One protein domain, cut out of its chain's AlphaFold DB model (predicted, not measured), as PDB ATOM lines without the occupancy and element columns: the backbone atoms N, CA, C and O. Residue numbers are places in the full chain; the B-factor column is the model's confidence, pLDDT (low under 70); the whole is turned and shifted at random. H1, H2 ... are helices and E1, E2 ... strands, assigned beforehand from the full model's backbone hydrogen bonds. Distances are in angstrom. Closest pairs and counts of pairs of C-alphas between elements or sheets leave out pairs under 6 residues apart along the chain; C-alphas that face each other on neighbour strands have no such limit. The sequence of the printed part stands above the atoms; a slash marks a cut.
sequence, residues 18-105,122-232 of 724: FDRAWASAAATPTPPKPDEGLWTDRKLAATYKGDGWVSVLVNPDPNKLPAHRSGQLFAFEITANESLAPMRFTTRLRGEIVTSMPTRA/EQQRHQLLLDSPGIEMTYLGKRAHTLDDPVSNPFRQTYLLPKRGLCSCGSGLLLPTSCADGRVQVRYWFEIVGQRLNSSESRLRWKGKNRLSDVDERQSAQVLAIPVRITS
ATOM      1  N   PHE A  18      25.332 -42.760  -3.156       38.53
ATOM      2  CA  PHE A  18      25.303 -42.926  -4.605       38.53
ATOM      3  C   PHE A  18      24.072 -42.272  -5.255       38.53
ATOM      4  O   PHE A  18      24.228 -41.475  -6.177       38.53
ATOM      5  N   ASP A  19      22.871 -42.502  -4.718       36.59
ATOM      6  CA  ASP A  19      21.627 -41.936  -5.256       36.59
ATOM      7  C   ASP A  19      21.543 -40.421  -5.020       36.59
ATOM      8  O   ASP A  19      21.022 -39.679  -5.852       36.59
ATOM      9  N   ARG A  20      22.135 -39.921  -3.925       37.09
ATOM     10  CA  ARG A  20      22.253 -38.474  -3.665       37.09
ATOM     11  C   ARG A  20      23.289 -37.777  -4.548       37.09
ATOM     12  O   ARG A  20      23.063 -36.630  -4.931       37.09
ATOM     13  N   ALA A  21      24.393 -38.442  -4.893       39.72
ATOM     14  CA  ALA A  21      25.356 -37.928  -5.870       39.72
ATOM     15  C   ALA A  21      24.772 -37.941  -7.293       39.72
ATOM     16  O   ALA A  21      24.953 -36.988  -8.047       39.72
ATOM     17  N   TRP A  22      23.994 -38.973  -7.631       37.72
ATOM     18  CA  TRP A  22      23.266 -39.056  -8.896       37.72
ATOM     19  C   TRP A  22      22.191 -37.967  -9.007       37.72
ATOM     20  O   TRP A  22      22.086 -37.298 -10.032       37.72
ATOM     21  N   ALA A  23      21.422 -37.735  -7.940       34.00
ATOM     22  CA  ALA A  23      20.367 -36.723  -7.912       34.00
ATOM     23  C   ALA A  23      20.901 -35.279  -7.920       34.00
ATOM     24  O   ALA A  23      20.229 -34.395  -8.447       34.00
ATOM     25  N   SER A  24      22.100 -35.023  -7.380       34.53
ATOM     26  CA  SER A  24      22.729 -33.693  -7.435       34.53
ATOM     27  C   SER A  24      23.437 -33.418  -8.769       34.53
ATOM     28  O   SER A  24      23.446 -32.272  -9.219       34.53
ATOM     29  N   ALA A  25      23.946 -34.454  -9.447       37.56
ATOM     30  CA  ALA A  25      24.484 -34.372 -10.808       37.56
ATOM     31  C   ALA A  25      23.392 -34.303 -11.899       37.56
ATOM     32  O   ALA A  25      23.660 -33.876 -13.021       37.56
ATOM     33  N   ALA A  26      22.153 -34.688 -11.577       33.62
ATOM     34  CA  ALA A  26      21.004 -34.684 -12.488       33.62
ATOM     35  C   ALA A  26      20.303 -33.318 -12.636       33.62
ATOM     36  O   ALA A  26      19.217 -33.250 -13.214       33.62
ATOM     37  N   ALA A  27      20.887 -32.223 -12.141       33.78
ATOM     38  CA  ALA A  27      20.414 -30.884 -12.479       33.78
ATOM     39  C   ALA A  27      20.731 -30.616 -13.956       33.78
ATOM     40  O   ALA A  27      21.829 -30.172 -14.269       33.78
ATOM     41  N   THR A  28      19.793 -30.930 -14.853       35.34
ATOM     42  CA  THR A  28      19.927 -30.815 -16.310       35.34
ATOM     43  C   THR A  28      20.357 -29.393 -16.689       35.34
ATOM     44  O   THR A  28      19.521 -28.482 -16.660       35.34
ATOM     45  N   PRO A  29      21.633 -29.140 -17.038       37.53
ATOM     46  CA  PRO A  29      21.986 -27.856 -17.597       37.53
ATOM     47  C   PRO A  29      21.439 -27.818 -19.022       37.53
ATOM     48  O   PRO A  29      21.529 -28.789 -19.775       37.53
ATOM     49  N   THR A  30      20.843 -26.692 -19.389       35.69
ATOM     50  CA  THR A  30      20.445 -26.423 -20.770       35.69
ATOM     51  C   THR A  30      21.681 -26.601 -21.660       35.69
ATOM     52  O   THR A  30      22.730 -26.049 -21.308       35.69
ATOM     53  N   PRO A  31      21.618 -27.373 -22.763       42.00
ATOM     54  CA  PRO A  31      22.788 -27.589 -23.601       42.00
ATOM     55  C   PRO A  31      23.334 -26.229 -24.059       42.00
ATOM     56  O   PRO A  31      22.547 -25.364 -24.465       42.00
ATOM     57  N   PRO A  32      24.654 -25.989 -23.962       47.75
ATOM     58  CA  PRO A  32      25.239 -24.767 -24.488       47.75
ATOM     59  C   PRO A  32      24.885 -24.650 -25.975       47.75
ATOM     60  O   PRO A  32      24.889 -25.644 -26.702       47.75
ATOM     61  N   LYS A  33      24.554 -23.435 -26.435       50.97
ATOM     62  CA  LYS A  33      24.337 -23.189 -27.868       50.97
ATOM     63  C   LYS A  33      25.562 -23.698 -28.644       50.97
ATOM     64  O   LYS A  33      26.683 -23.462 -28.185       50.97
ATOM     65  N   PRO A  34      25.374 -24.385 -29.784       55.62
ATOM     66  CA  PRO A  34      26.491 -24.859 -30.583       55.62
ATOM     67  C   PRO A  34      27.344 -23.655 -30.994       55.62
ATOM     68  O   PRO A  34      26.841 -22.714 -31.603       55.62
ATOM     69  N   ASP A  35      28.620 -23.666 -30.616       61.19
ATOM     70  CA  ASP A  35      29.571 -22.636 -31.027       61.19
ATOM     71  C   ASP A  35      29.874 -22.834 -32.513       61.19
ATOM     72  O   ASP A  35      30.563 -23.786 -32.883       61.19
ATOM     73  N   GLU A  36      29.315 -21.974 -33.371       62.25
ATOM     74  CA  GLU A  36      29.455 -22.061 -34.828       62.25
ATOM     75  C   GLU A  36      30.923 -22.032 -35.290       62.25
ATOM     76  O   GLU A  36      31.248 -22.623 -36.321       62.25
ATOM     77  N   GLY A  37      31.831 -21.447 -34.494       62.34
ATOM     78  CA  GLY A  37      33.265 -21.416 -34.787       62.34
ATOM     79  C   GLY A  37      33.891 -22.811 -34.896       62.34
ATOM     80  O   GLY A  37      34.691 -23.050 -35.802       62.34
ATOM     81  N   LEU A  38      33.449 -23.766 -34.068       61.66
ATOM     82  CA  LEU A  38      33.937 -25.155 -34.065       61.66
ATOM     83  C   LEU A  38      33.513 -25.960 -35.307       61.66
ATOM     84  O   LEU A  38      34.034 -27.045 -35.552       61.66
ATOM     85  N   TRP A  39      32.578 -25.447 -36.111       63.72
ATOM     86  CA  TRP A  39      32.048 -26.141 -37.291       63.72
ATOM     87  C   TRP A  39      32.718 -25.723 -38.600       63.72
ATOM     88  O   TRP A  39      32.512 -26.373 -39.627       63.72
ATOM     89  N   THR A  40      33.500 -24.642 -38.572       57.59
ATOM     90  CA  THR A  40      34.109 -24.048 -39.771       57.59
ATOM     91  C   THR A  40      35.402 -24.740 -40.201       57.59
ATOM     92  O   THR A  40      35.691 -24.777 -41.396       57.59
ATOM     93  N   ASP A  41      36.133 -25.366 -39.272       60.91
ATOM     94  CA  ASP A  41      37.371 -26.093 -39.569       60.91
ATOM     95  C   ASP A  41      37.190 -27.614 -39.448       60.91
ATOM     96  O   ASP A  41      37.482 -28.232 -38.425       60.91
ATOM     97  N   ARG A  42      36.667 -28.229 -40.516       64.44
ATOM     98  CA  ARG A  42      36.451 -29.686 -40.605       64.44
ATOM     99  C   ARG A  42      37.733 -30.489 -40.862       64.44
ATOM    100  O   ARG A  42      37.668 -31.713 -40.878       64.44
ATOM    101  N   LYS A  43      38.888 -29.842 -41.064       65.31
ATOM    102  CA  LYS A  43      40.150 -30.539 -41.391       65.31
ATOM    103  C   LYS A  43      40.679 -31.403 -40.246       65.31
ATOM    104  O   LYS A  43      41.522 -32.263 -40.474       65.31
ATOM    105  N   LEU A  44      40.206 -31.154 -39.028       69.69
ATOM    106  CA  LEU A  44      40.601 -31.867 -37.817       69.69
ATOM    107  C   LEU A  44      39.513 -32.817 -37.303       69.69
ATOM    108  O   LEU A  44      39.668 -33.341 -36.206       69.69
ATOM    109  N   ALA A  45      38.425 -33.021 -38.051       82.06
ATOM    110  CA  ALA A  45      37.303 -33.850 -37.626       82.06
ATOM    111  C   ALA A  45      37.479 -35.324 -38.030       82.06
ATOM    112  O   ALA A  45      37.990 -35.615 -39.109       82.06
ATOM    113  N   ALA A  46      36.978 -36.240 -37.201       85.44
ATOM    114  CA  ALA A  46      36.942 -37.680 -37.467       85.44
ATOM    115  C   ALA A  46      35.497 -38.193 -37.544       85.44
ATOM    116  O   ALA A  46      34.602 -37.649 -36.894       85.44
ATOM    117  N   THR A  47      35.249 -39.231 -38.351       88.88
ATOM    118  CA  THR A  47      33.910 -39.823 -38.528       88.88
ATOM    119  C   THR A  47      33.858 -41.232 -37.947       88.88
ATOM    120  O   THR A  47      34.636 -42.088 -38.342       88.88
ATOM    121  N   TYR A  48      32.874 -41.494 -37.090       89.25
ATOM    122  CA  TYR A  48      32.620 -42.787 -36.454       89.25
ATOM    123  C   TYR A  48      31.246 -43.315 -36.862       89.25
ATOM    124  O   TYR A  48      30.276 -42.559 -36.934       89.25
ATOM    125  N   LYS A  49      31.135 -44.616 -37.132       89.62
ATOM    126  CA  LYS A  49      29.882 -45.248 -37.572       89.62
ATOM    127  C   LYS A  49      29.412 -46.251 -36.528       89.62
ATOM    128  O   LYS A  49      30.180 -47.114 -36.128       89.62
ATOM    129  N   GLY A  50      28.151 -46.150 -36.119       85.06
ATOM    130  CA  GLY A  50      27.479 -47.176 -35.327       85.06
ATOM    131  C   GLY A  50      26.602 -48.016 -36.243       85.06
ATOM    132  O   GLY A  50      25.597 -47.504 -36.728       85.06
ATOM    133  N   ASP A  51      27.020 -49.257 -36.512       85.19
ATOM    134  CA  ASP A  51      26.326 -50.378 -37.176       85.19
ATOM    135  C   ASP A  51      25.035 -50.049 -37.957       85.19
ATOM    136  O   ASP A  51      23.963 -50.604 -37.716       85.19
ATOM    137  N   GLY A  52      25.118 -49.115 -38.909       81.31
ATOM    138  CA  GLY A  52      24.000 -48.709 -39.768       81.31
ATOM    139  C   GLY A  52      22.872 -47.912 -39.092       81.31
ATOM    140  O   GLY A  52      21.892 -47.577 -39.763       81.31
ATOM    141  N   TRP A  53      22.986 -47.578 -37.807       86.75
ATOM    142  CA  TRP A  53      21.985 -46.807 -37.065       86.75
ATOM    143  C   TRP A  53      22.357 -45.339 -36.867       86.75
ATOM    144  O   TRP A  53      21.467 -44.484 -36.802       86.75
ATOM    145  N   VAL A  54      23.656 -45.029 -36.823       89.94
ATOM    146  CA  VAL A  54      24.156 -43.661 -36.673       89.94
ATOM    147  C   VAL A  54      25.507 -43.464 -37.361       89.94
ATOM    148  O   VAL A  54      26.333 -44.372 -37.427       89.94
ATOM    149  N   SER A  55      25.754 -42.251 -37.850       92.19
ATOM    150  CA  SER A  55      27.080 -41.766 -38.242       92.19
ATOM    151  C   SER A  55      27.378 -40.488 -37.471       92.19
ATOM    152  O   SER A  55      26.538 -39.593 -37.432       92.19
ATOM    153  N   VAL A  56      28.555 -40.389 -36.865       90.94
ATOM    154  CA  VAL A  56      28.929 -39.300 -35.962       90.94
ATOM    155  C   VAL A  56      30.225 -38.664 -36.436       90.94
ATOM    156  O   VAL A  56      31.260 -39.319 -36.457       90.94
ATOM    157  N   LEU A  57      30.179 -37.387 -36.801       91.62
ATOM    158  CA  LEU A  57      31.371 -36.572 -37.033       91.62
ATOM    159  C   LEU A  57      31.744 -35.870 -35.724       91.62
ATOM    160  O   LEU A  57      30.893 -35.205 -35.138       91.62
ATOM    161  N   VAL A  58      32.994 -35.985 -35.281       89.94
ATOM    162  CA  VAL A  58      33.499 -35.358 -34.051       89.94
ATOM    163  C   VAL A  58      34.632 -34.394 -34.393       89.94
ATOM    164  O   VAL A  58      35.563 -34.773 -35.099       89.94
ATOM    165  N   ASN A  59      34.555 -33.152 -33.907       87.44
ATOM    166  CA  ASN A  59      35.596 -32.135 -34.078       87.44
ATOM    167  C   ASN A  59      35.996 -31.515 -32.726       87.44
ATOM    168  O   ASN A  59      35.111 -30.996 -32.038       87.44
ATOM    169  N   PRO A  60      37.287 -31.498 -32.349       83.56
ATOM    170  CA  PRO A  60      38.422 -32.168 -33.006       83.56
ATOM    171  C   PRO A  60      38.355 -33.698 -32.892       83.56
ATOM    172  O   PRO A  60      37.589 -34.221 -32.086       83.56
ATOM    173  N   ASP A  61      39.153 -34.402 -33.697       83.06
ATOM    174  CA  ASP A  61      39.330 -35.855 -33.627       83.06
ATOM    175  C   ASP A  61      39.750 -36.264 -32.204       83.06
ATOM    176  O   ASP A  61      40.849 -35.889 -31.787       83.06
ATOM    177  N   PRO A  62      38.908 -37.023 -31.473       82.12
ATOM    178  CA  PRO A  62      39.126 -37.369 -30.070       82.12
ATOM    179  C   PRO A  62      40.333 -38.289 -29.829       82.12
ATOM    180  O   PRO A  62      40.804 -38.394 -28.690       82.12
ATOM    181  N   ASN A  63      40.848 -38.951 -30.869       75.06
ATOM    182  CA  ASN A  63      41.982 -39.870 -30.770       75.06
ATOM    183  C   ASN A  63      43.304 -39.289 -31.270       75.06
ATOM    184  O   ASN A  63      44.348 -39.945 -31.138       75.06
ATOM    185  N   LYS A  64      43.292 -38.067 -31.805       69.44
ATOM    186  CA  LYS A  64      44.486 -37.440 -32.363       69.44
ATOM    187  C   LYS A  64      45.503 -37.085 -31.274       69.44
ATOM    188  O   LYS A  64      45.172 -36.835 -30.117       69.44
ATOM    189  N   LEU A  65      46.782 -37.080 -31.655       56.31
ATOM    190  CA  LEU A  65      47.863 -36.518 -30.846       56.31
ATOM    191  C   LEU A  65      48.129 -35.060 -31.258       56.31
ATOM    192  O   LEU A  65      48.154 -34.778 -32.458       56.31
ATOM    193  N   PRO A  66      48.382 -34.145 -30.303       58.66
ATOM    194  CA  PRO A  66      48.450 -34.356 -28.851       58.66
ATOM    195  C   PRO A  66      47.071 -34.560 -28.192       58.66
ATOM    196  O   PRO A  66      46.057 -34.114 -28.715       58.66
ATOM    197  N   ALA A  67      47.050 -35.226 -27.030       68.06
ATOM    198  CA  ALA A  67      45.828 -35.517 -26.272       68.06
ATOM    199  C   ALA A  67      45.067 -34.248 -25.822       68.06
ATOM    200  O   ALA A  67      45.648 -33.172 -25.662       68.06
ATOM    201  N   HIS A  68      43.770 -34.399 -25.549       75.94
ATOM    202  CA  HIS A  68      42.842 -33.312 -25.230       75.94
ATOM    203  C   HIS A  68      42.858 -32.910 -23.758       75.94
ATOM    204  O   HIS A  68      43.004 -33.743 -22.867       75.94
ATOM    205  N   ARG A  69      42.670 -31.621 -23.477       76.19
ATOM    206  CA  ARG A  69      42.675 -31.093 -22.101       76.19
ATOM    207  C   ARG A  69      41.280 -31.074 -21.500       76.19
ATOM    208  O   ARG A  69      40.284 -30.952 -22.210       76.19
ATOM    209  N   SER A  70      41.206 -31.094 -20.172       76.50
ATOM    210  CA  SER A  70      39.964 -30.739 -19.489       76.50
ATOM    211  C   SER A  70      39.452 -29.364 -19.928       76.50
ATOM    212  O   SER A  70      40.221 -28.464 -20.253       76.50
ATOM    213  N   GLY A  71      38.133 -29.192 -19.974       76.56
ATOM    214  CA  GLY A  71      37.519 -27.962 -20.471       76.56
ATOM    215  C   GLY A  71      37.647 -27.736 -21.983       76.56
ATOM    216  O   GLY A  71      37.223 -26.685 -22.459       76.56
ATOM    217  N   GLN A  72      38.197 -28.681 -22.752       82.31
ATOM    218  CA  GLN A  72      38.148 -28.630 -24.212       82.31
ATOM    219  C   GLN A  72      36.740 -28.967 -24.718       82.31
ATOM    220  O   GLN A  72      36.075 -29.862 -24.194       82.31
ATOM    221  N   LEU A  73      36.286 -28.231 -25.735       84.94
ATOM    222  CA  LEU A  73      34.998 -28.444 -26.390       84.94
ATOM    223  C   LEU A  73      35.137 -29.411 -27.565       84.94
ATOM    224  O   LEU A  73      36.061 -29.297 -28.368       84.94
ATOM    225  N   PHE A  74      34.164 -30.310 -27.673       87.94
ATOM    226  CA  PHE A  74      33.950 -31.200 -28.804       87.94
ATOM    227  C   PHE A  74      32.618 -30.878 -29.463       87.94
ATOM    228  O   PHE A  74      31.614 -30.690 -28.780       87.94
ATOM    229  N   ALA A  75      32.597 -30.845 -30.785       88.75
ATOM    230  CA  ALA A  75      31.400 -30.705 -31.596       88.75
ATOM    231  C   ALA A  75      31.046 -32.060 -32.224       88.75
ATOM    232  O   ALA A  75      31.900 -32.683 -32.849       88.75
ATOM    233  N   PHE A  76      29.798 -32.508 -32.062       89.88
ATOM    234  CA  PHE A  76      29.288 -33.775 -32.598       89.88
ATOM    235  C   PHE A  76      28.189 -33.514 -33.629       89.88
ATOM    236  O   PHE A  76      27.135 -32.982 -33.271       89.88
ATOM    237  N   GLU A  77      28.417 -33.885 -34.892       90.12
ATOM    238  CA  GLU A  77      27.379 -33.976 -35.929       90.12
ATOM    239  C   GLU A  77      26.860 -35.412 -35.957       90.12
ATOM    240  O   GLU A  77      27.546 -36.315 -36.432       90.12
ATOM    241  N   ILE A  78      25.661 -35.640 -35.437       89.44
ATOM    242  CA  ILE A  78      25.046 -36.960 -35.375       89.44
ATOM    243  C   ILE A  78      24.033 -37.081 -36.510       89.44
ATOM    244  O   ILE A  78      23.053 -36.341 -36.594       89.44
ATOM    245  N   THR A  79      24.271 -38.044 -37.391       90.50
ATOM    246  CA  THR A  79      23.391 -38.407 -38.499       90.50
ATOM    247  C   THR A  79      22.681 -39.706 -38.147       90.50
ATOM    248  O   THR A  79      23.292 -40.775 -38.160       90.50
ATOM    249  N   ALA A  80      21.398 -39.622 -37.812       87.62
ATOM    250  CA  ALA A  80      20.591 -40.784 -37.452       87.62
ATOM    251  C   ALA A  80      20.059 -41.505 -38.695       87.62
ATOM    252  O   ALA A  80      19.699 -40.868 -39.689       87.62
ATOM    253  N   ASN A  81      19.916 -42.828 -38.616       86.88
ATOM    254  CA  ASN A  81      19.150 -43.568 -39.608       86.88
ATOM    255  C   ASN A  81      17.646 -43.309 -39.423       86.88
ATOM    256  O   ASN A  81      17.028 -43.713 -38.435       86.88
ATOM    257  N   GLU A  82      17.040 -42.652 -40.408       82.00
ATOM    258  CA  GLU A  82      15.633 -42.251 -40.371       82.00
ATOM    259  C   GLU A  82      14.662 -43.432 -40.280       82.00
ATOM    260  O   GLU A  82      13.562 -43.268 -39.751       82.00
ATOM    261  N   SER A  83      15.045 -44.623 -40.757       80.88
ATOM    262  CA  SER A  83      14.185 -45.810 -40.687       80.88
ATOM    263  C   SER A  83      13.982 -46.323 -39.260       80.88
ATOM    264  O   SER A  83      13.067 -47.110 -39.018       80.88
ATOM    265  N   LEU A  84      14.843 -45.911 -38.326       78.00
ATOM    266  CA  LEU A  84      14.815 -46.337 -36.926       78.00
ATOM    267  C   LEU A  84      14.093 -45.339 -36.010       78.00
ATOM    268  O   LEU A  84      13.845 -45.651 -34.847       78.00
ATOM    269  N   ALA A  85      13.707 -44.167 -36.526       74.50
ATOM    270  CA  ALA A  85      12.974 -43.158 -35.769       74.50
ATOM    271  C   ALA A  85      11.580 -43.656 -35.302       74.50
ATOM    272  O   ALA A  85      10.949 -44.472 -35.987       74.50
ATOM    273  N   PRO A  86      11.044 -43.143 -34.174       79.31
ATOM    274  CA  PRO A  86      11.645 -42.151 -33.277       79.31
ATOM    275  C   PRO A  86      12.698 -42.757 -32.333       79.31
ATOM    276  O   PRO A  86      12.520 -43.864 -31.825       79.31
ATOM    277  N   MET A  87      13.773 -42.013 -32.062       81.44
ATOM    278  CA  MET A  87      14.856 -42.423 -31.158       81.44
ATOM    279  C   MET A  87      15.255 -41.299 -30.200       81.44
ATOM    280  O   MET A  87      15.230 -40.126 -30.562       81.44
ATOM    281  N   ARG A  88      15.672 -41.666 -28.991       84.62
ATOM    282  CA  ARG A  88      16.376 -40.806 -28.039       84.62
ATOM    283  C   ARG A  88      17.860 -41.140 -28.089       84.62
ATOM    284  O   ARG A  88      18.229 -42.306 -28.002       84.62
ATOM    285  N   PHE A  89      18.683 -40.118 -28.233       85.69
ATOM    286  CA  PHE A  89      20.130 -40.194 -28.205       85.69
ATOM    287  C   PHE A  89      20.638 -39.612 -26.896       85.69
ATOM    288  O   PHE A  89      20.254 -38.505 -26.526       85.69
ATOM    289  N   THR A  90      21.534 -40.330 -26.231       88.06
ATOM    290  CA  THR A  90      22.257 -39.833 -25.061       88.06
ATOM    291  C   THR A  90      23.744 -39.886 -25.353       88.06
ATOM    292  O   THR A  90      24.258 -40.942 -25.698       88.06
ATOM    293  N   THR A  91      24.438 -38.761 -25.209       89.19
ATOM    294  CA  THR A  91      25.898 -38.681 -25.330       89.19
ATOM    295  C   THR A  91      26.507 -38.375 -23.976       89.19
ATOM    296  O   THR A  91      26.160 -37.376 -23.351       89.19
ATOM    297  N   ARG A  92      27.429 -39.216 -23.517       90.19
ATOM    298  CA  ARG A  92      28.140 -39.017 -22.250       90.19
ATOM    299  C   ARG A  92      29.587 -39.461 -22.364       90.19
ATOM    300  O   ARG A  92      29.895 -40.383 -23.107       90.19
ATOM    301  N   LEU A  93      30.472 -38.831 -21.607       90.38
ATOM    302  CA  LEU A  93      31.837 -39.307 -21.444       90.38
ATOM    303  C   LEU A  93      31.866 -40.391 -20.360       90.38
ATOM    304  O   LEU A  93      31.294 -40.225 -19.282       90.38
ATOM    305  N   ARG A  94      32.550 -41.492 -20.645       87.56
ATOM    306  CA  ARG A  94      32.866 -42.559 -19.698       87.56
ATOM    307  C   ARG A  94      34.366 -42.589 -19.454       87.56
ATOM    308  O   ARG A  94      35.151 -42.206 -20.322       87.56
ATOM    309  N   GLY A  95      34.752 -43.035 -18.266       85.56
ATOM    310  CA  GLY A  95      36.144 -43.252 -17.908       85.56
ATOM    311  C   GLY A  95      36.302 -44.501 -17.053       85.56
ATOM    312  O   GLY A  95      35.442 -44.806 -16.228       85.56
ATOM    313  N   GLU A  96      37.409 -45.205 -17.232       83.56
ATOM    314  CA  GLU A  96      37.748 -46.406 -16.475       83.56
ATOM    315  C   GLU A  96      39.239 -46.416 -16.139       83.56
ATOM    316  O   GLU A  96      40.082 -46.066 -16.968       83.56
ATOM    317  N   ILE A  97      39.559 -46.840 -14.918       80.31
ATOM    318  CA  ILE A  97      40.917 -47.139 -14.477       80.31
ATOM    319  C   ILE A  97      41.015 -48.642 -14.245       80.31
ATOM    320  O   ILE A  97      40.282 -49.198 -13.427       80.31
ATOM    321  N   VAL A  98      41.947 -49.292 -14.932       79.62
ATOM    322  CA  VAL A  98      42.249 -50.712 -14.770       79.62
ATOM    323  C   VAL A  98      43.629 -50.844 -14.145       79.62
ATOM    324  O   VAL A  98      44.615 -50.380 -14.714       79.62
ATOM    325  N   THR A  99      43.720 -51.479 -12.982       75.56
ATOM    326  CA  THR A  99      44.993 -51.835 -12.346       75.56
ATOM    327  C   THR A  99      45.162 -53.349 -12.365       75.56
ATOM    328  O   THR A  99      44.222 -54.084 -12.088       75.56
ATOM    329  N   SER A 100      46.347 -53.843 -12.718       73.62
ATOM    330  CA  SER A 100      46.644 -55.279 -12.764       73.62
ATOM    331  C   SER A 100      47.756 -55.633 -11.782       73.62
ATOM    332  O   SER A 100      48.901 -55.197 -11.947       73.62
ATOM    333  N   MET A 101      47.438 -56.447 -10.779       65.38
ATOM    334  CA  MET A 101      48.380 -56.903  -9.759       65.38
ATOM    335  C   MET A 101      48.867 -58.320 -10.076       65.38
ATOM    336  O   MET A 101      48.051 -59.184 -10.410       65.38
ATOM    337  N   PRO A 102      50.174 -58.610  -9.945       60.91
ATOM    338  CA  PRO A 102      50.660 -59.968 -10.115       60.91
ATOM    339  C   PRO A 102      50.119 -60.853  -8.988       60.91
ATOM    340  O   PRO A 102      50.301 -60.559  -7.804       60.91
ATOM    341  N   THR A 103      49.523 -61.991  -9.346       56.41
ATOM    342  CA  THR A 103      48.843 -62.940  -8.434       56.41
ATOM    343  C   THR A 103      49.751 -63.513  -7.326       56.41
ATOM    344  O   THR A 103      49.296 -64.237  -6.443       56.41
ATOM    345  N   ARG A 104      51.063 -63.233  -7.357       49.50
ATOM    346  CA  ARG A 104      52.069 -63.773  -6.427       49.50
ATOM    347  C   ARG A 104      52.187 -63.042  -5.087       49.50
ATOM    348  O   ARG A 104      52.819 -63.591  -4.194       49.50
ATOM    349  N   ALA A 105      51.575 -61.873  -4.902       44.84
ATOM    350  CA  ALA A 105      51.701 -61.127  -3.643       44.84
ATOM    351  C   ALA A 105      50.807 -61.648  -2.490       44.84
ATOM    352  O   ALA A 105      50.918 -61.153  -1.374       44.84
ATOM    353  N   GLU A 122      45.535 -60.295 -11.373       67.25
ATOM    354  CA  GLU A 122      44.246 -59.850 -10.853       67.25
ATOM    355  C   GLU A 122      44.012 -58.416 -11.325       67.25
ATOM    356  O   GLU A 122      44.770 -57.507 -10.984       67.25
ATOM    357  N   GLN A 123      42.975 -58.219 -12.140       75.44
ATOM    358  CA  GLN A 123      42.586 -56.901 -12.633       75.44
ATOM    359  C   GLN A 123      41.513 -56.294 -11.732       75.44
ATOM    360  O   GLN A 123      40.445 -56.878 -11.552       75.44
ATOM    361  N   GLN A 124      41.767 -55.096 -11.216       73.75
ATOM    362  CA  GLN A 124      40.763 -54.256 -10.575       73.75
ATOM    363  C   GLN A 124      40.337 -53.168 -11.556       73.75
ATOM    364  O   GLN A 124      41.170 -52.471 -12.134       73.75
ATOM    365  N   ARG A 125      39.026 -53.041 -11.762       77.44
ATOM    366  CA  ARG A 125      38.424 -52.049 -12.654       77.44
ATOM    367  C   ARG A 125      37.647 -51.042 -11.823       77.44
ATOM    368  O   ARG A 125      36.797 -51.416 -11.019       77.44
ATOM    369  N   HIS A 126      37.943 -49.767 -12.021       74.94
ATOM    370  CA  HIS A 126      37.315 -48.657 -11.325       74.94
ATOM    371  C   HIS A 126      36.700 -47.712 -12.351       74.94
ATOM    372  O   HIS A 126      37.419 -47.019 -13.072       74.94
ATOM    373  N   GLN A 127      35.370 -47.659 -12.402       79.12
ATOM    374  CA  GLN A 127      34.682 -46.647 -13.197       79.12
ATOM    375  C   GLN A 127      34.907 -45.256 -12.585       79.12
ATOM    376  O   GLN A 127      34.849 -45.071 -11.364       79.12
ATOM    377  N   LEU A 128      35.163 -44.281 -13.453       75.69
ATOM    378  CA  LEU A 128      35.230 -42.869 -13.111       75.69
ATOM    379  C   LEU A 128      33.850 -42.246 -13.306       75.69
ATOM    380  O   LEU A 128      33.313 -42.228 -14.415       75.69
ATOM    381  N   LEU A 129      33.297 -41.698 -12.232       74.56
ATOM    382  CA  LEU A 129      32.139 -40.825 -12.298       74.56
ATOM    383  C   LEU A 129      32.625 -39.441 -12.727       74.56
ATOM    384  O   LEU A 129      33.455 -38.838 -12.057       74.56
ATOM    385  N   LEU A 130      32.152 -38.944 -13.859       79.81
ATOM    386  CA  LEU A 130      32.614 -37.676 -14.410       79.81
ATOM    387  C   LEU A 130      31.587 -36.585 -14.119       79.81
ATOM    388  O   LEU A 130      30.392 -36.815 -14.276       79.81
ATOM    389  N   ASP A 131      32.051 -35.385 -13.765       69.06
ATOM    390  CA  ASP A 131      31.186 -34.239 -13.430       69.06
ATOM    391  C   ASP A 131      30.434 -33.660 -14.654       69.06
ATOM    392  O   ASP A 131      29.884 -32.561 -14.590       69.06
ATOM    393  N   SER A 132      30.439 -34.355 -15.795       68.31
ATOM    394  CA  SER A 132      29.778 -33.902 -17.016       68.31
ATOM    395  C   SER A 132      28.481 -34.682 -17.247       68.31
ATOM    396  O   SER A 132      28.520 -35.913 -17.346       68.31
ATOM    397  N   PRO A 133      27.329 -33.995 -17.339       71.00
ATOM    398  CA  PRO A 133      26.044 -34.647 -17.533       71.00
ATOM    399  C   PRO A 133      25.954 -35.292 -18.919       71.00
ATOM    400  O   PRO A 133      26.616 -34.884 -19.877       71.00
ATOM    401  N   GLY A 134      25.096 -36.306 -19.032       78.00
ATOM    402  CA  GLY A 134      24.689 -36.820 -20.335       78.00
ATOM    403  C   GLY A 134      23.903 -35.754 -21.097       78.00
ATOM    404  O   GLY A 134      22.992 -35.139 -20.544       78.00
ATOM    405  N   ILE A 135      24.251 -35.537 -22.362       82.19
ATOM    406  CA  ILE A 135      23.477 -34.696 -23.275       82.19
ATOM    407  C   ILE A 135      22.433 -35.582 -23.929       82.19
ATOM    408  O   ILE A 135      22.772 -36.605 -24.522       82.19
ATOM    409  N   GLU A 136      21.169 -35.195 -23.817       83.06
ATOM    410  CA  GLU A 136      20.056 -35.966 -24.351       83.06
ATOM    411  C   GLU A 136      19.350 -35.212 -25.463       83.06
ATOM    412  O   GLU A 136      19.050 -34.024 -25.350       83.06
ATOM    413  N   MET A 137      19.045 -35.932 -26.534       79.62
ATOM    414  CA  MET A 137      18.347 -35.402 -27.689       79.62
ATOM    415  C   MET A 137      17.325 -36.404 -28.193       79.62
ATOM    416  O   MET A 137      17.579 -37.604 -28.229       79.62
ATOM    417  N   THR A 138      16.164 -35.917 -28.616       80.12
ATOM    418  CA  THR A 138      15.127 -36.767 -29.202       80.12
ATOM    419  C   THR A 138      15.004 -36.472 -30.687       80.12
ATOM    420  O   THR A 138      14.829 -35.329 -31.096       80.12
ATOM    421  N   TYR A 139      15.092 -37.517 -31.503       79.12
ATOM    422  CA  TYR A 139      14.895 -37.461 -32.941       79.12
ATOM    423  C   TYR A 139      13.596 -38.177 -33.314       79.12
ATOM    424  O   TYR A 139      13.485 -39.402 -33.230       79.12
ATOM    425  N   LEU A 140      12.602 -37.404 -33.748       75.06
ATOM    426  CA  LEU A 140      11.261 -37.906 -34.070       75.06
ATOM    427  C   LEU A 140      11.105 -38.372 -35.528       75.06
ATOM    428  O   LEU A 140      10.050 -38.887 -35.906       75.06
ATOM    429  N   GLY A 141      12.144 -38.234 -36.356       73.19
ATOM    430  CA  GLY A 141      12.085 -38.567 -37.779       73.19
ATOM    431  C   GLY A 141      11.313 -37.544 -38.618       73.19
ATOM    432  O   GLY A 141      10.900 -36.486 -38.149       73.19
ATOM    433  N   LYS A 142      11.067 -37.884 -39.887       66.62
ATOM    434  CA  LYS A 142      10.406 -37.019 -40.889       66.62
ATOM    435  C   LYS A 142       8.943 -36.634 -40.582       66.62
ATOM    436  O   LYS A 142       8.346 -35.900 -41.362       66.62
ATOM    437  N   ARG A 143       8.337 -37.149 -39.502       55.00
ATOM    438  CA  ARG A 143       6.909 -36.969 -39.158       55.00
ATOM    439  C   ARG A 143       6.672 -36.096 -37.916       55.00
ATOM    440  O   ARG A 143       5.613 -36.187 -37.302       55.00
ATOM    441  N   ALA A 144       7.638 -35.273 -37.519       57.53
ATOM    442  CA  ALA A 144       7.424 -34.289 -36.462       57.53
ATOM    443  C   ALA A 144       6.334 -33.275 -36.870       57.53
ATOM    444  O   ALA A 144       6.423 -32.652 -37.926       57.53
ATOM    445  N   HIS A 145       5.281 -33.142 -36.057       50.66
ATOM    446  CA  HIS A 145       4.084 -32.346 -36.375       50.66
ATOM    447  C   HIS A 145       3.911 -31.094 -35.491       50.66
ATOM    448  O   HIS A 145       2.893 -30.413 -35.604       50.66
ATOM    449  N   THR A 146       4.882 -30.766 -34.632       45.81
ATOM    450  CA  THR A 146       4.846 -29.594 -33.737       45.81
ATOM    451  C   THR A 146       5.983 -28.617 -34.038       45.81
ATOM    452  O   THR A 146       7.103 -29.031 -34.326       45.81
ATOM    453  N   LEU A 147       5.682 -27.312 -33.963       42.78
ATOM    454  CA  LEU A 147       6.597 -26.187 -34.237       42.78
ATOM    455  C   LEU A 147       7.829 -26.131 -33.313       42.78
ATOM    456  O   LEU A 147       8.811 -25.498 -33.683       42.78
ATOM    457  N   ASP A 148       7.791 -26.818 -32.170       47.28
ATOM    458  CA  ASP A 148       8.878 -26.831 -31.182       47.28
ATOM    459  C   ASP A 148       9.892 -27.978 -31.372       47.28
ATOM    460  O   ASP A 148      10.829 -28.074 -30.584       47.28
ATOM    461  N   ASP A 149       9.719 -28.873 -32.361       49.03
ATOM    462  CA  ASP A 149      10.422 -30.166 -32.315       49.03
ATOM    463  C   ASP A 149      10.671 -30.853 -33.678       49.03
ATOM    464  O   ASP A 149      10.142 -31.933 -33.952       49.03
ATOM    465  N   PRO A 150      11.528 -30.299 -34.554       51.88
ATOM    466  CA  PRO A 150      12.399 -31.191 -35.302       51.88
ATOM    467  C   PRO A 150      13.847 -30.764 -35.135       51.88
ATOM    468  O   PRO A 150      14.332 -29.829 -35.772       51.88
ATOM    469  N   VAL A 151      14.577 -31.541 -34.347       61.12
ATOM    470  CA  VAL A 151      16.013 -31.627 -34.544       61.12
ATOM    471  C   VAL A 151      16.244 -32.151 -35.973       61.12
ATOM    472  O   VAL A 151      15.892 -33.292 -36.292       61.12
ATOM    473  N   SER A 152      16.759 -31.299 -36.863       67.62
ATOM    474  CA  SER A 152      17.077 -31.671 -38.245       67.62
ATOM    475  C   SER A 152      18.105 -32.798 -38.267       67.62
ATOM    476  O   SER A 152      18.971 -32.850 -37.405       67.62
ATOM    477  N   ASN A 153      18.034 -33.683 -39.258       77.38
ATOM    478  CA  ASN A 153      19.081 -34.671 -39.509       77.38
ATOM    479  C   ASN A 153      20.029 -34.107 -40.590       77.38
ATOM    480  O   ASN A 153      19.533 -33.778 -41.670       77.38
ATOM    481  N   PRO A 154      21.344 -33.977 -40.348       81.69
ATOM    482  CA  PRO A 154      22.058 -34.291 -39.113       81.69
ATOM    483  C   PRO A 154      21.839 -33.250 -38.014       81.69
ATOM    484  O   PRO A 154      21.557 -32.080 -38.291       81.69
ATOM    485  N   PHE A 155      22.025 -33.677 -36.769       82.94
ATOM    486  CA  PHE A 155      21.899 -32.817 -35.606       82.94
ATOM    487  C   PHE A 155      23.220 -32.557 -34.913       82.94
ATOM    488  O   PHE A 155      24.142 -33.364 -34.961       82.94
ATOM    489  N   ARG A 156      23.309 -31.388 -34.285       84.88
ATOM    490  CA  ARG A 156      24.553 -30.854 -33.745       84.88
ATOM    491  C   ARG A 156      24.439 -30.647 -32.250       84.88
ATOM    492  O   ARG A 156      23.480 -30.043 -31.780       84.88
ATOM    493  N   GLN A 157      25.455 -31.095 -31.532       84.69
ATOM    494  CA  GLN A 157      25.613 -30.851 -30.104       84.69
ATOM    495  C   GLN A 157      27.080 -30.549 -29.795       84.69
ATOM    496  O   GLN A 157      27.977 -30.933 -30.550       84.69
ATOM    497  N   THR A 158      27.325 -29.879 -28.677       85.19
ATOM    498  CA  THR A 158      28.671 -29.634 -28.161       85.19
ATOM    499  C   THR A 158      28.826 -30.269 -26.788       85.19
ATOM    500  O   THR A 158      27.910 -30.231 -25.972       85.19
ATOM    501  N   TYR A 159      29.989 -30.856 -26.527       86.81
ATOM    502  CA  TYR A 159      30.331 -31.478 -25.256       86.81
ATOM    503  C   TYR A 159      31.588 -30.829 -24.693       86.81
ATOM    504  O   TYR A 159      32.609 -30.740 -25.373       86.81
ATOM    505  N   LEU A 160      31.528 -30.390 -23.441       84.81
ATOM    506  CA  LEU A 160      32.681 -29.855 -22.729       84.81
ATOM    507  C   LEU A 160      33.331 -30.980 -21.925       84.81
ATOM    508  O   LEU A 160      32.669 -31.594 -21.084       84.81
ATOM    509  N   LEU A 161      34.623 -31.242 -22.146       84.75
ATOM    510  CA  LEU A 161      35.354 -32.175 -21.293       84.75
ATOM    511  C   LEU A 161      35.297 -31.681 -19.839       84.75
ATOM    512  O   LEU A 161      35.623 -30.514 -19.584       84.75
ATOM    513  N   PRO A 162      34.909 -32.537 -18.876       82.19
ATOM    514  CA  PRO A 162      34.881 -32.146 -17.478       82.19
ATOM    515  C   PRO A 162      36.282 -31.746 -17.000       82.19
ATOM    516  O   PRO A 162      37.284 -31.975 -17.673       82.19
ATOM    517  N   LYS A 163      36.366 -31.127 -15.822       74.94
ATOM    518  CA  LYS A 163      37.653 -30.855 -15.152       74.94
ATOM    519  C   LYS A 163      37.996 -31.883 -14.082       74.94
ATOM    520  O   LYS A 163      39.145 -31.986 -13.657       74.94
ATOM    521  N   ARG A 164      36.989 -32.605 -13.607       72.56
ATOM    522  CA  ARG A 164      37.056 -33.451 -12.423       72.56
ATOM    523  C   ARG A 164      36.274 -34.732 -12.658       72.56
ATOM    524  O   ARG A 164      35.337 -34.765 -13.458       72.56
ATOM    525  N   GLY A 165      36.699 -35.768 -11.951       70.94
ATOM    526  CA  GLY A 165      35.958 -37.006 -11.813       70.94
ATOM    527  C   GLY A 165      36.095 -37.548 -10.395       70.94
ATOM    528  O   GLY A 165      37.106 -37.341  -9.719       70.94
ATOM    529  N   LEU A 166      35.065 -38.244  -9.940       68.50
ATOM    530  CA  LEU A 166      35.072 -39.018  -8.714       68.50
ATOM    531  C   LEU A 166      35.385 -40.472  -9.059       68.50
ATOM    532  O   LEU A 166      34.773 -41.081  -9.932       68.50
ATOM    533  N   CYS A 167      36.358 -41.042  -8.361       65.88
ATOM    534  CA  CYS A 167      36.613 -42.472  -8.436       65.88
ATOM    535  C   CYS A 167      35.590 -43.236  -7.592       65.88
ATOM    536  O   CYS A 167      35.149 -42.728  -6.560       65.88
ATOM    537  N   SER A 168      35.282 -44.484  -7.953       61.59
ATOM    538  CA  SER A 168      34.424 -45.362  -7.139       61.59
ATOM    539  C   SER A 168      34.927 -45.570  -5.701       61.59
ATOM    540  O   SER A 168      34.136 -45.879  -4.816       61.59
ATOM    541  N   CYS A 169      36.218 -45.338  -5.430       55.62
ATOM    542  CA  CYS A 169      36.779 -45.342  -4.075       55.62
ATOM    543  C   CYS A 169      36.546 -44.037  -3.279       55.62
ATOM    544  O   CYS A 169      37.093 -43.882  -2.191       55.62
ATOM    545  N   GLY A 170      35.781 -43.077  -3.807       50.88
ATOM    546  CA  GLY A 170      35.427 -41.827  -3.126       50.88
ATOM    547  C   GLY A 170      36.489 -40.725  -3.189       50.88
ATOM    548  O   GLY A 170      36.226 -39.601  -2.763       50.88
ATOM    549  N   SER A 171      37.673 -40.987  -3.753       56.50
ATOM    550  CA  SER A 171      38.666 -39.934  -3.974       56.50
ATOM    551  C   SER A 171      38.237 -39.039  -5.140       56.50
ATOM    552  O   SER A 171      38.138 -39.511  -6.278       56.50
ATOM    553  N   GLY A 172      38.020 -37.751  -4.872       51.69
ATOM    554  CA  GLY A 172      37.904 -36.747  -5.924       51.69
ATOM    555  C   GLY A 172      39.256 -36.518  -6.588       51.69
ATOM    556  O   GLY A 172      40.253 -36.273  -5.907       51.69
ATOM    557  N   LEU A 173      39.302 -36.631  -7.913       61.06
ATOM    558  CA  LEU A 173      40.527 -36.512  -8.692       61.06
ATOM    559  C   LEU A 173      40.341 -35.461  -9.788       61.06
ATOM    560  O   LEU A 173      39.271 -35.319 -10.387       61.06
ATOM    561  N   LEU A 174      41.419 -34.734 -10.081       66.69
ATOM    562  CA  LEU A 174      41.580 -34.168 -11.418       66.69
ATOM    563  C   LEU A 174      41.536 -35.329 -12.416       66.69
ATOM    564  O   LEU A 174      42.035 -36.409 -12.100       66.69
ATOM    565  N   LEU A 175      40.923 -35.119 -13.582       71.25
ATOM    566  CA  LEU A 175      40.822 -36.156 -14.612       71.25
ATOM    567  C   LEU A 175      42.197 -36.755 -14.912       71.25
ATOM    568  O   LEU A 175      43.093 -36.007 -15.322       71.25
ATOM    569  N   PRO A 176      42.388 -38.069 -14.694       75.88
ATOM    570  CA  PRO A 176      43.683 -38.643 -14.951       75.88
ATOM    571  C   PRO A 176      44.055 -38.665 -16.433       75.88
ATOM    572  O   PRO A 176      43.202 -38.765 -17.310       75.88
ATOM    573  N   THR A 177      45.353 -38.571 -16.719       76.25
ATOM    574  CA  THR A 177      45.843 -38.707 -18.093       76.25
ATOM    575  C   THR A 177      45.575 -40.124 -18.604       76.25
ATOM    576  O   THR A 177      45.771 -41.102 -17.880       76.25
ATOM    577  N   SER A 178      45.133 -40.239 -19.858       75.81
ATOM    578  CA  SER A 178      44.919 -41.524 -20.523       75.81
ATOM    579  C   SER A 178      46.216 -42.320 -20.618       75.81
ATOM    580  O   SER A 178      47.252 -41.790 -21.011       75.81
ATOM    581  N   CYS A 179      46.149 -43.608 -20.296       74.25
ATOM    582  CA  CYS A 179      47.288 -44.520 -20.314       74.25
ATOM    583  C   CYS A 179      46.823 -45.887 -20.812       74.25
ATOM    584  O   CYS A 179      45.906 -46.465 -20.236       74.25
ATOM    585  N   ALA A 180      47.436 -46.402 -21.875       65.56
ATOM    586  CA  ALA A 180      47.103 -47.716 -22.426       65.56
ATOM    587  C   ALA A 180      48.062 -48.824 -21.948       65.56
ATOM    588  O   ALA A 180      47.716 -50.001 -22.024       65.56
ATOM    589  N   ASP A 181      49.228 -48.456 -21.402       62.41
ATOM    590  CA  ASP A 181      50.362 -49.370 -21.251       62.41
ATOM    591  C   ASP A 181      50.714 -49.726 -19.796       62.41
ATOM    592  O   ASP A 181      50.723 -48.903 -18.871       62.41
ATOM    593  N   GLY A 182      51.127 -50.981 -19.612       65.69
ATOM    594  CA  GLY A 182      51.603 -51.528 -18.343       65.69
ATOM    595  C   GLY A 182      50.479 -51.901 -17.373       65.69
ATOM    596  O   GLY A 182      49.344 -52.152 -17.770       65.69
ATOM    597  N   ARG A 183      50.812 -51.956 -16.077       71.31
ATOM    598  CA  ARG A 183      49.898 -52.423 -15.018       71.31
ATOM    599  C   ARG A 183      48.795 -51.449 -14.613       71.31
ATOM    600  O   ARG A 183      47.986 -51.775 -13.750       71.31
ATOM    601  N   VAL A 184      48.796 -50.249 -15.177       73.56
ATOM    602  CA  VAL A 184      47.812 -49.205 -14.902       73.56
ATOM    603  C   VAL A 184      47.352 -48.671 -16.242       73.56
ATOM    604  O   VAL A 184      48.159 -48.152 -17.011       73.56
ATOM    605  N   GLN A 185      46.060 -48.791 -16.504       78.19
ATOM    606  CA  GLN A 185      45.430 -48.279 -17.705       78.19
ATOM    607  C   GLN A 185      44.337 -47.298 -17.307       78.19
ATOM    608  O   GLN A 185      43.580 -47.547 -16.375       78.19
ATOM    609  N   VAL A 186      44.263 -46.177 -18.010       79.44
ATOM    610  CA  VAL A 186      43.239 -45.149 -17.841       79.44
ATOM    611  C   VAL A 186      42.648 -44.889 -19.214       79.44
ATOM    612  O   VAL A 186      43.355 -44.446 -20.121       79.44
ATOM    613  N   ARG A 187      41.362 -45.188 -19.370       84.69
ATOM    614  CA  ARG A 187      40.656 -45.153 -20.651       84.69
ATOM    615  C   ARG A 187      39.472 -44.211 -20.560       84.69
ATOM    616  O   ARG A 187      38.783 -44.191 -19.543       84.69
ATOM    617  N   TYR A 188      39.221 -43.483 -21.640       86.00
ATOM    618  CA  TYR A 188      38.037 -42.651 -21.795       86.00
ATOM    619  C   TYR A 188      37.404 -42.891 -23.153       86.00
ATOM    620  O   TYR A 188      38.100 -43.148 -24.138       86.00
ATOM    621  N   TRP A 189      36.082 -42.788 -23.205       91.31
ATOM    622  CA  TRP A 189      35.338 -42.833 -24.456       91.31
ATOM    623  C   TRP A 189      34.049 -42.027 -24.344       91.31
ATOM    624  O   TRP A 189      33.408 -41.988 -23.291       91.31
ATOM    625  N   PHE A 190      33.652 -41.385 -25.437       92.12
ATOM    626  CA  PHE A 190      32.294 -40.893 -25.595       92.12
ATOM    627  C   PHE A 190      31.385 -42.071 -25.915       92.12
ATOM    628  O   PHE A 190      31.600 -42.806 -26.873       92.12
ATOM    629  N   GLU A 191      30.362 -42.248 -25.100       91.88
ATOM    630  CA  GLU A 191      29.322 -43.238 -25.294       91.88
ATOM    631  C   GLU A 191      28.081 -42.536 -25.840       91.88
ATOM    632  O   GLU A 191      27.499 -41.672 -25.176       91.88
ATOM    633  N   ILE A 192      27.695 -42.903 -27.062       90.69
ATOM    634  CA  ILE A 192      26.469 -42.450 -27.716       90.69
ATOM    635  C   ILE A 192      25.492 -43.617 -27.704       90.69
ATOM    636  O   ILE A 192      25.733 -44.647 -28.330       90.69
ATOM    637  N   VAL A 193      24.387 -43.450 -26.986       89.81
ATOM    638  CA  VAL A 193      23.352 -44.469 -26.815       89.81
ATOM    639  C   VAL A 193      22.106 -44.055 -27.582       89.81
ATOM    640  O   VAL A 193      21.545 -42.997 -27.312       89.81
ATOM    641  N   GLY A 194      21.665 -44.885 -28.524       87.38
ATOM    642  CA  GLY A 194      20.392 -44.766 -29.225       87.38
ATOM    643  C   GLY A 194      19.338 -45.687 -28.609       87.38
ATOM    644  O   GLY A 194      19.486 -46.907 -28.605       87.38
ATOM    645  N   GLN A 195      18.250 -45.109 -28.110       87.06
ATOM    646  CA  GLN A 195      17.097 -45.833 -27.578       87.06
ATOM    647  C   GLN A 195      15.872 -45.565 -28.441       87.06
ATOM    648  O   GLN A 195      15.475 -44.414 -28.632       87.06
ATOM    649  N   ARG A 196      15.230 -46.619 -28.944       83.81
ATOM    650  CA  ARG A 196      13.996 -46.454 -29.710       83.81
ATOM    651  C   ARG A 196      12.852 -46.048 -28.791       83.81
ATOM    652  O   ARG A 196      12.658 -46.627 -27.725       83.81
ATOM    653  N   LEU A 197      12.075 -45.060 -29.217       78.50
ATOM    654  CA  LEU A 197      10.908 -44.603 -28.476       78.50
ATOM    655  C   LEU A 197       9.654 -45.342 -28.936       78.50
ATOM    656  O   LEU A 197       9.467 -45.631 -30.122       78.50
ATOM    657  N   ASN A 198       8.759 -45.607 -27.987       74.50
ATOM    658  CA  ASN A 198       7.456 -46.174 -28.300       74.50
ATOM    659  C   ASN A 198       6.672 -45.213 -29.196       74.50
ATOM    660  O   ASN A 198       6.492 -44.038 -28.868       74.50
ATOM    661  N   SER A 199       6.178 -45.730 -30.325       67.00
ATOM    662  CA  SER A 199       5.392 -44.929 -31.265       67.00
ATOM    663  C   SER A 199       4.137 -44.354 -30.595       67.00
ATOM    664  O   SER A 199       3.582 -44.942 -29.659       67.00
ATOM    665  N   SER A 200       3.647 -43.221 -31.103       65.06
ATOM    666  CA  SER A 200       2.376 -42.635 -30.657       65.06
ATOM    667  C   SER A 200       1.217 -43.633 -30.772       65.06
ATOM    668  O   SER A 200       0.373 -43.708 -29.883       65.06
ATOM    669  N   GLU A 201       1.220 -44.473 -31.806       65.81
ATOM    670  CA  GLU A 201       0.243 -45.544 -32.008       65.81
ATOM    671  C   GLU A 201       0.355 -46.652 -30.945       65.81
ATOM    672  O   GLU A 201      -0.663 -47.118 -30.432       65.81
ATOM    673  N   SER A 202       1.575 -47.028 -30.545       65.00
ATOM    674  CA  SER A 202       1.825 -47.981 -29.452       65.00
ATOM    675  C   SER A 202       1.324 -47.444 -28.110       65.00
ATOM    676  O   SER A 202       0.704 -48.186 -27.348       65.00
ATOM    677  N   ARG A 203       1.533 -46.145 -27.841       62.91
ATOM    678  CA  ARG A 203       1.007 -45.468 -26.643       62.91
ATOM    679  C   ARG A 203      -0.521 -45.427 -26.641       62.91
ATOM    680  O   ARG A 203      -1.130 -45.707 -25.616       62.91
ATOM    681  N   LEU A 204      -1.143 -45.141 -27.787       60.88
ATOM    682  CA  LEU A 204      -2.604 -45.104 -27.932       60.88
ATOM    683  C   LEU A 204      -3.255 -46.490 -27.830       60.88
ATOM    684  O   LEU A 204      -4.383 -46.613 -27.358       60.88
ATOM    685  N   ARG A 205      -2.562 -47.546 -28.267       66.94
ATOM    686  CA  ARG A 205      -3.039 -48.937 -28.185       66.94
ATOM    687  C   ARG A 205      -2.724 -49.615 -26.858       66.94
ATOM    688  O   ARG A 205      -3.126 -50.764 -26.654       66.94
ATOM    689  N   TRP A 206      -2.013 -48.939 -25.965       66.56
ATOM    690  CA  TRP A 206      -1.670 -49.486 -24.668       66.56
ATOM    691  C   TRP A 206      -2.917 -49.648 -23.794       66.56
ATOM    692  O   TRP A 206      -3.645 -48.696 -23.530       66.56
ATOM    693  N   LYS A 207      -3.159 -50.880 -23.335       69.31
ATOM    694  CA  LYS A 207      -4.298 -51.239 -22.469       69.31
ATOM    695  C   LYS A 207      -3.878 -51.602 -21.040       69.31
ATOM    696  O   LYS A 207      -4.689 -52.121 -20.276       69.31
ATOM    697  N   GLY A 208      -2.607 -51.403 -20.691       69.62
ATOM    698  CA  GLY A 208      -2.093 -51.707 -19.356       69.62
ATOM    699  C   GLY A 208      -2.516 -50.665 -18.320       69.62
ATOM    700  O   GLY A 208      -2.810 -49.522 -18.656       69.62
ATOM    701  N   LYS A 209      -2.528 -51.061 -17.041       61.25
ATOM    702  CA  LYS A 209      -2.873 -50.168 -15.917       61.25
ATOM    703  C   LYS A 209      -1.801 -49.110 -15.619       61.25
ATOM    704  O   LYS A 209      -2.132 -48.067 -15.068       61.25
ATOM    705  N   ASN A 210      -0.545 -49.373 -15.978       68.25
ATOM    706  CA  ASN A 210       0.575 -48.448 -15.780       68.25
ATOM    707  C   ASN A 210       0.817 -47.636 -17.051       68.25
ATOM    708  O   ASN A 210       0.506 -48.117 -18.133       68.25
ATOM    709  N   ARG A 211       1.398 -46.436 -16.955       69.62
ATOM    710  CA  ARG A 211       1.841 -45.686 -18.141       69.62
ATOM    711  C   ARG A 211       2.866 -46.530 -18.913       69.62
ATOM    712  O   ARG A 211       3.783 -47.070 -18.301       69.62
ATOM    713  N   LEU A 212       2.687 -46.671 -20.231       64.50
ATOM    714  CA  LEU A 212       3.675 -47.333 -21.087       64.50
ATOM    715  C   LEU A 212       4.998 -46.561 -20.992       64.50
ATOM    716  O   LEU A 212       4.978 -45.335 -21.114       64.50
ATOM    717  N   SER A 213       6.108 -47.272 -20.768       69.81
ATOM    718  CA  SER A 213       7.453 -46.683 -20.786       69.81
ATOM    719  C   SER A 213       7.657 -45.903 -22.085       69.81
ATOM    720  O   SER A 213       7.191 -46.315 -23.150       69.81
ATOM    721  N   ASP A 214       8.310 -44.746 -22.023       68.81
ATOM    722  CA  ASP A 214       8.511 -43.931 -23.223       68.81
ATOM    723  C   ASP A 214       9.508 -44.599 -24.194       68.81
ATOM    724  O   ASP A 214       9.415 -44.371 -25.404       68.81
ATOM    725  N   VAL A 215      10.373 -45.477 -23.676       72.25
ATOM    726  CA  VAL A 215      11.351 -46.292 -24.411       72.25
ATOM    727  C   VAL A 215      10.760 -47.669 -24.733       72.25
ATOM    728  O   VAL A 215      10.055 -48.268 -23.919       72.25
ATOM    729  N   ASP A 216      11.030 -48.172 -25.936       72.69
ATOM    730  CA  ASP A 216      10.667 -49.532 -26.334       72.69
ATOM    731  C   ASP A 216      11.663 -50.544 -25.749       72.69
ATOM    732  O   ASP A 216      12.676 -50.868 -26.362       72.69
ATOM    733  N   GLU A 217      11.359 -51.065 -24.560       67.88
ATOM    734  CA  GLU A 217      12.168 -52.075 -23.849       67.88
ATOM    735  C   GLU A 217      12.340 -53.393 -24.628       67.88
ATOM    736  O   GLU A 217      13.168 -54.225 -24.267       67.88
ATOM    737  N   ARG A 218      11.570 -53.612 -25.706       65.50
ATOM    738  CA  ARG A 218      11.723 -54.795 -26.570       65.50
ATOM    739  C   ARG A 218      12.928 -54.689 -27.495       65.50
ATOM    740  O   ARG A 218      13.325 -55.703 -28.067       65.50
ATOM    741  N   GLN A 219      13.466 -53.486 -27.690       68.25
ATOM    742  CA  GLN A 219      14.659 -53.255 -28.493       68.25
ATOM    743  C   GLN A 219      15.801 -52.840 -27.575       68.25
ATOM    744  O   GLN A 219      15.708 -51.852 -26.851       68.25
ATOM    745  N   SER A 220      16.882 -53.617 -27.610       70.00
ATOM    746  CA  SER A 220      18.114 -53.302 -26.895       70.00
ATOM    747  C   SER A 220      18.620 -51.920 -27.309       70.00
ATOM    748  O   SER A 220      18.565 -51.561 -28.490       70.00
ATOM    749  N   ALA A 221      19.116 -51.147 -26.340       81.62
ATOM    750  CA  ALA A 221      19.774 -49.881 -26.624       81.62
ATOM    751  C   ALA A 221      20.986 -50.123 -27.536       81.62
ATOM    752  O   ALA A 221      21.762 -51.052 -27.320       81.62
ATOM    753  N   GLN A 222      21.133 -49.293 -28.563       87.50
ATOM    754  CA  GLN A 222      22.272 -49.341 -29.474       87.50
ATOM    755  C   GLN A 222      23.353 -48.407 -28.943       87.50
ATOM    756  O   GLN A 222      23.040 -47.301 -28.505       87.50
ATOM    757  N   VAL A 223      24.608 -48.845 -28.944       88.38
ATOM    758  CA  VAL A 223      25.714 -48.111 -28.317       88.38
ATOM    759  C   VAL A 223      26.851 -47.939 -29.317       88.38
ATOM    760  O   VAL A 223      27.257 -48.894 -29.971       88.38
ATOM    761  N   LEU A 224      27.359 -46.713 -29.433       90.38
ATOM    762  CA  LEU A 224      28.583 -46.373 -30.151       90.38
ATOM    763  C   LEU A 224      29.575 -45.802 -29.134       90.38
ATOM    764  O   LEU A 224      29.297 -44.782 -28.504       90.38
ATOM    765  N   ALA A 225      30.723 -46.462 -28.979       89.31
ATOM    766  CA  ALA A 225      31.810 -46.020 -28.113       89.31
ATOM    767  C   ALA A 225      32.937 -45.408 -28.959       89.31
ATOM    768  O   ALA A 225      33.535 -46.087 -29.789       89.31
ATOM    769  N   ILE A 226      33.224 -44.126 -28.746       88.75
ATOM    770  CA  ILE A 226      34.258 -43.367 -29.457       88.75
ATOM    771  C   ILE A 226      35.405 -43.101 -28.473       88.75
ATOM    772  O   ILE A 226      35.190 -42.345 -27.523       88.75
ATOM    773  N   PRO A 227      36.601 -43.695 -28.640       87.19
ATOM    774  CA  PRO A 227      37.697 -43.490 -27.699       87.19
ATOM    775  C   PRO A 227      38.149 -42.024 -27.691       87.19
ATOM    776  O   PRO A 227      38.013 -41.324 -28.693       87.19
ATOM    777  N   VAL A 228      38.653 -41.551 -26.546       83.69
ATOM    778  CA  VAL A 228      39.208 -40.196 -26.420       83.69
ATOM    779  C   VAL A 228      40.470 -40.179 -25.564       83.69
ATOM    780  O   VAL A 228      40.530 -40.792 -24.496       83.69
ATOM    781  N   ARG A 229      41.490 -39.448 -26.025       79.69
ATOM    782  CA  ARG A 229      42.743 -39.220 -25.292       79.69
ATOM    783  C   ARG A 229      42.653 -37.945 -24.467       79.69
ATOM    784  O   ARG A 229      42.507 -36.864 -25.024       79.69
ATOM    785  N   ILE A 230      42.805 -38.059 -23.152       78.44
ATOM    786  CA  ILE A 230      42.787 -36.935 -22.211       78.44
ATOM    787  C   ILE A 230      44.163 -36.765 -21.565       78.44
ATOM    788  O   ILE A 230      44.778 -37.737 -21.130       78.44
ATOM    789  N   THR A 231      44.633 -35.523 -21.466       73.75
ATOM    790  CA  THR A 231      45.801 -35.115 -20.677       73.75
ATOM    791  C   THR A 231      45.375 -34.294 -19.466       73.75
ATOM    792  O   THR A 231      44.596 -33.346 -19.582       73.75
ATOM    793  N   SER A 232      45.915 -34.642 -18.296       67.69
ATOM    794  CA  SER A 232      45.725 -33.879 -17.060       67.69
ATOM    795  C   SER A 232      46.355 -32.485 -17.166       67.69
ATOM    796  O   SER A 232      47.410 -32.306 -17.774       67.69
TER     797      SER A 232
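AT A GLANCE: This is residues 18 to 105 and 122 to 232 of the 724 residues of an uncharacterized protein of Rhodotorula sp. JG-1b (UniProt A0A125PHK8). Two strongly twisted sheets lie partly face to face as a sandwich with crossed strands: a smaller sheet of E1, E2, E3 and E7 packs over part of a larger one, whose long strands E4 and E10 run on past it. E5, E8 and E9 extend the larger sheet towards one end, short H2 packs on the outside of the smaller sheet, H1 is set off from both sheets, and beyond H3 at the far end a loop sticks out at residues 205 to 210. The printed part has 199 residues, with three named helices and eleven named strands in the order H1 H2 E1 E2 E3 E4 E5 E6 E7 E8 E9 E10 H3 E11; the smaller sheet has the order E1 - E2 - E3 - E7, the larger is branched, and both are antiparallel. The class is mostly strand, with under half of the residues in named elements. The whole is compact, with a radius of gyration of the C-alphas of 19.0 A and spans of 61 by 47 by 31 A.

IN THESE COORDINATES: H1, residues 18 to 25, begins at C-alpha 18 (25.303, -42.926, -4.605) and is 10.6 A long. H2 is residues 36 to 39. E1, residues 46 to 50, E2, residues 54 to 59, and E3, residues 73 to 80 and 22.0 A long, come next. E4, residues 87 to 101, begins at C-alpha 87 (14.856, -42.423, -31.158), bends by 51 degrees at residue 91 and spans 42.3 A. E5 is residues 122 to 130, 25.3 A; E6 is 135 to 139, E7 is 155 to 160, E8 is 164 to 167 and E9 is 172 to 174. E10, residues 184 to 196, measures 37.0 A. H3 is residues 200 to 204, and E11, residues 222 to 228, ends at C-alpha 228 (39.208, -40.196, -26.420).

HOW THE PARTS SIT: In the branched sheet, E4 has three antiparallel neighbours: E5 and E6 lie on one side of it, beside residues 95 to 101 and 87 to 91, and E10 on the other side, beside 87 to 99. N 97 and O 126 of E4 and E5 are 2.8 A apart, N 89 and O 137 of E4 and E6 2.7 A, and N 90 and O 193 of E4 and E10 2.9 A, each within hydrogen-bond range. E11 is the antiparallel neighbour of E10, with N 192 and O 224 at 2.9 A. E8 is the antiparallel neighbour of E5, with N 129 and O 166 at 2.8 A, and forms a hairpin with E9, with N 165 and O 173 at 3.0 A. The other sheet holds the meander E1 E2 E3, each strand the antiparallel neighbour of the one before, with N 48 and O 56 at 2.8 A and N 57 and O 77 at 2.9 A; E7 is the antiparallel neighbour of E3, with N 76 and O 157 within hydrogen-bond range at 2.8 A. The two sheets form a sandwich, two sheets face to face, their facing parts 10.0 A centre to centre and the strands at 50 degrees. The closest C-alphas of E1 and E11, those of Gly 50 and Leu 224, are 5.4 A apart. H2 is on the smaller sheet at a height over the sheet of 8.7 A, only just over E3, with 3 of its C-alphas falling there; its closest C-alpha pair with E3 is Leu 38 and Ala 75, 6.6 A. H1 and H3 are on neither sheet. Every O i to N i+4 pair is within hydrogen-bond range in H1 and H3; H2 is too short for one.

THE WHOLE: The two C-alphas farthest apart, those of Arg 104 and Leu 147, are 65.2 A from each other. Residues 106 to 121 are not printed, and C-alphas 105 and 122 are 10.4 A apart across the cut. The long links are E2 to E3, E6 to E7 and H3 to E11. Mean pLDDT of the printed part is 71.9; 82 residues are under 70, among them 18 to 44, 142 to 152 and 199 to 214.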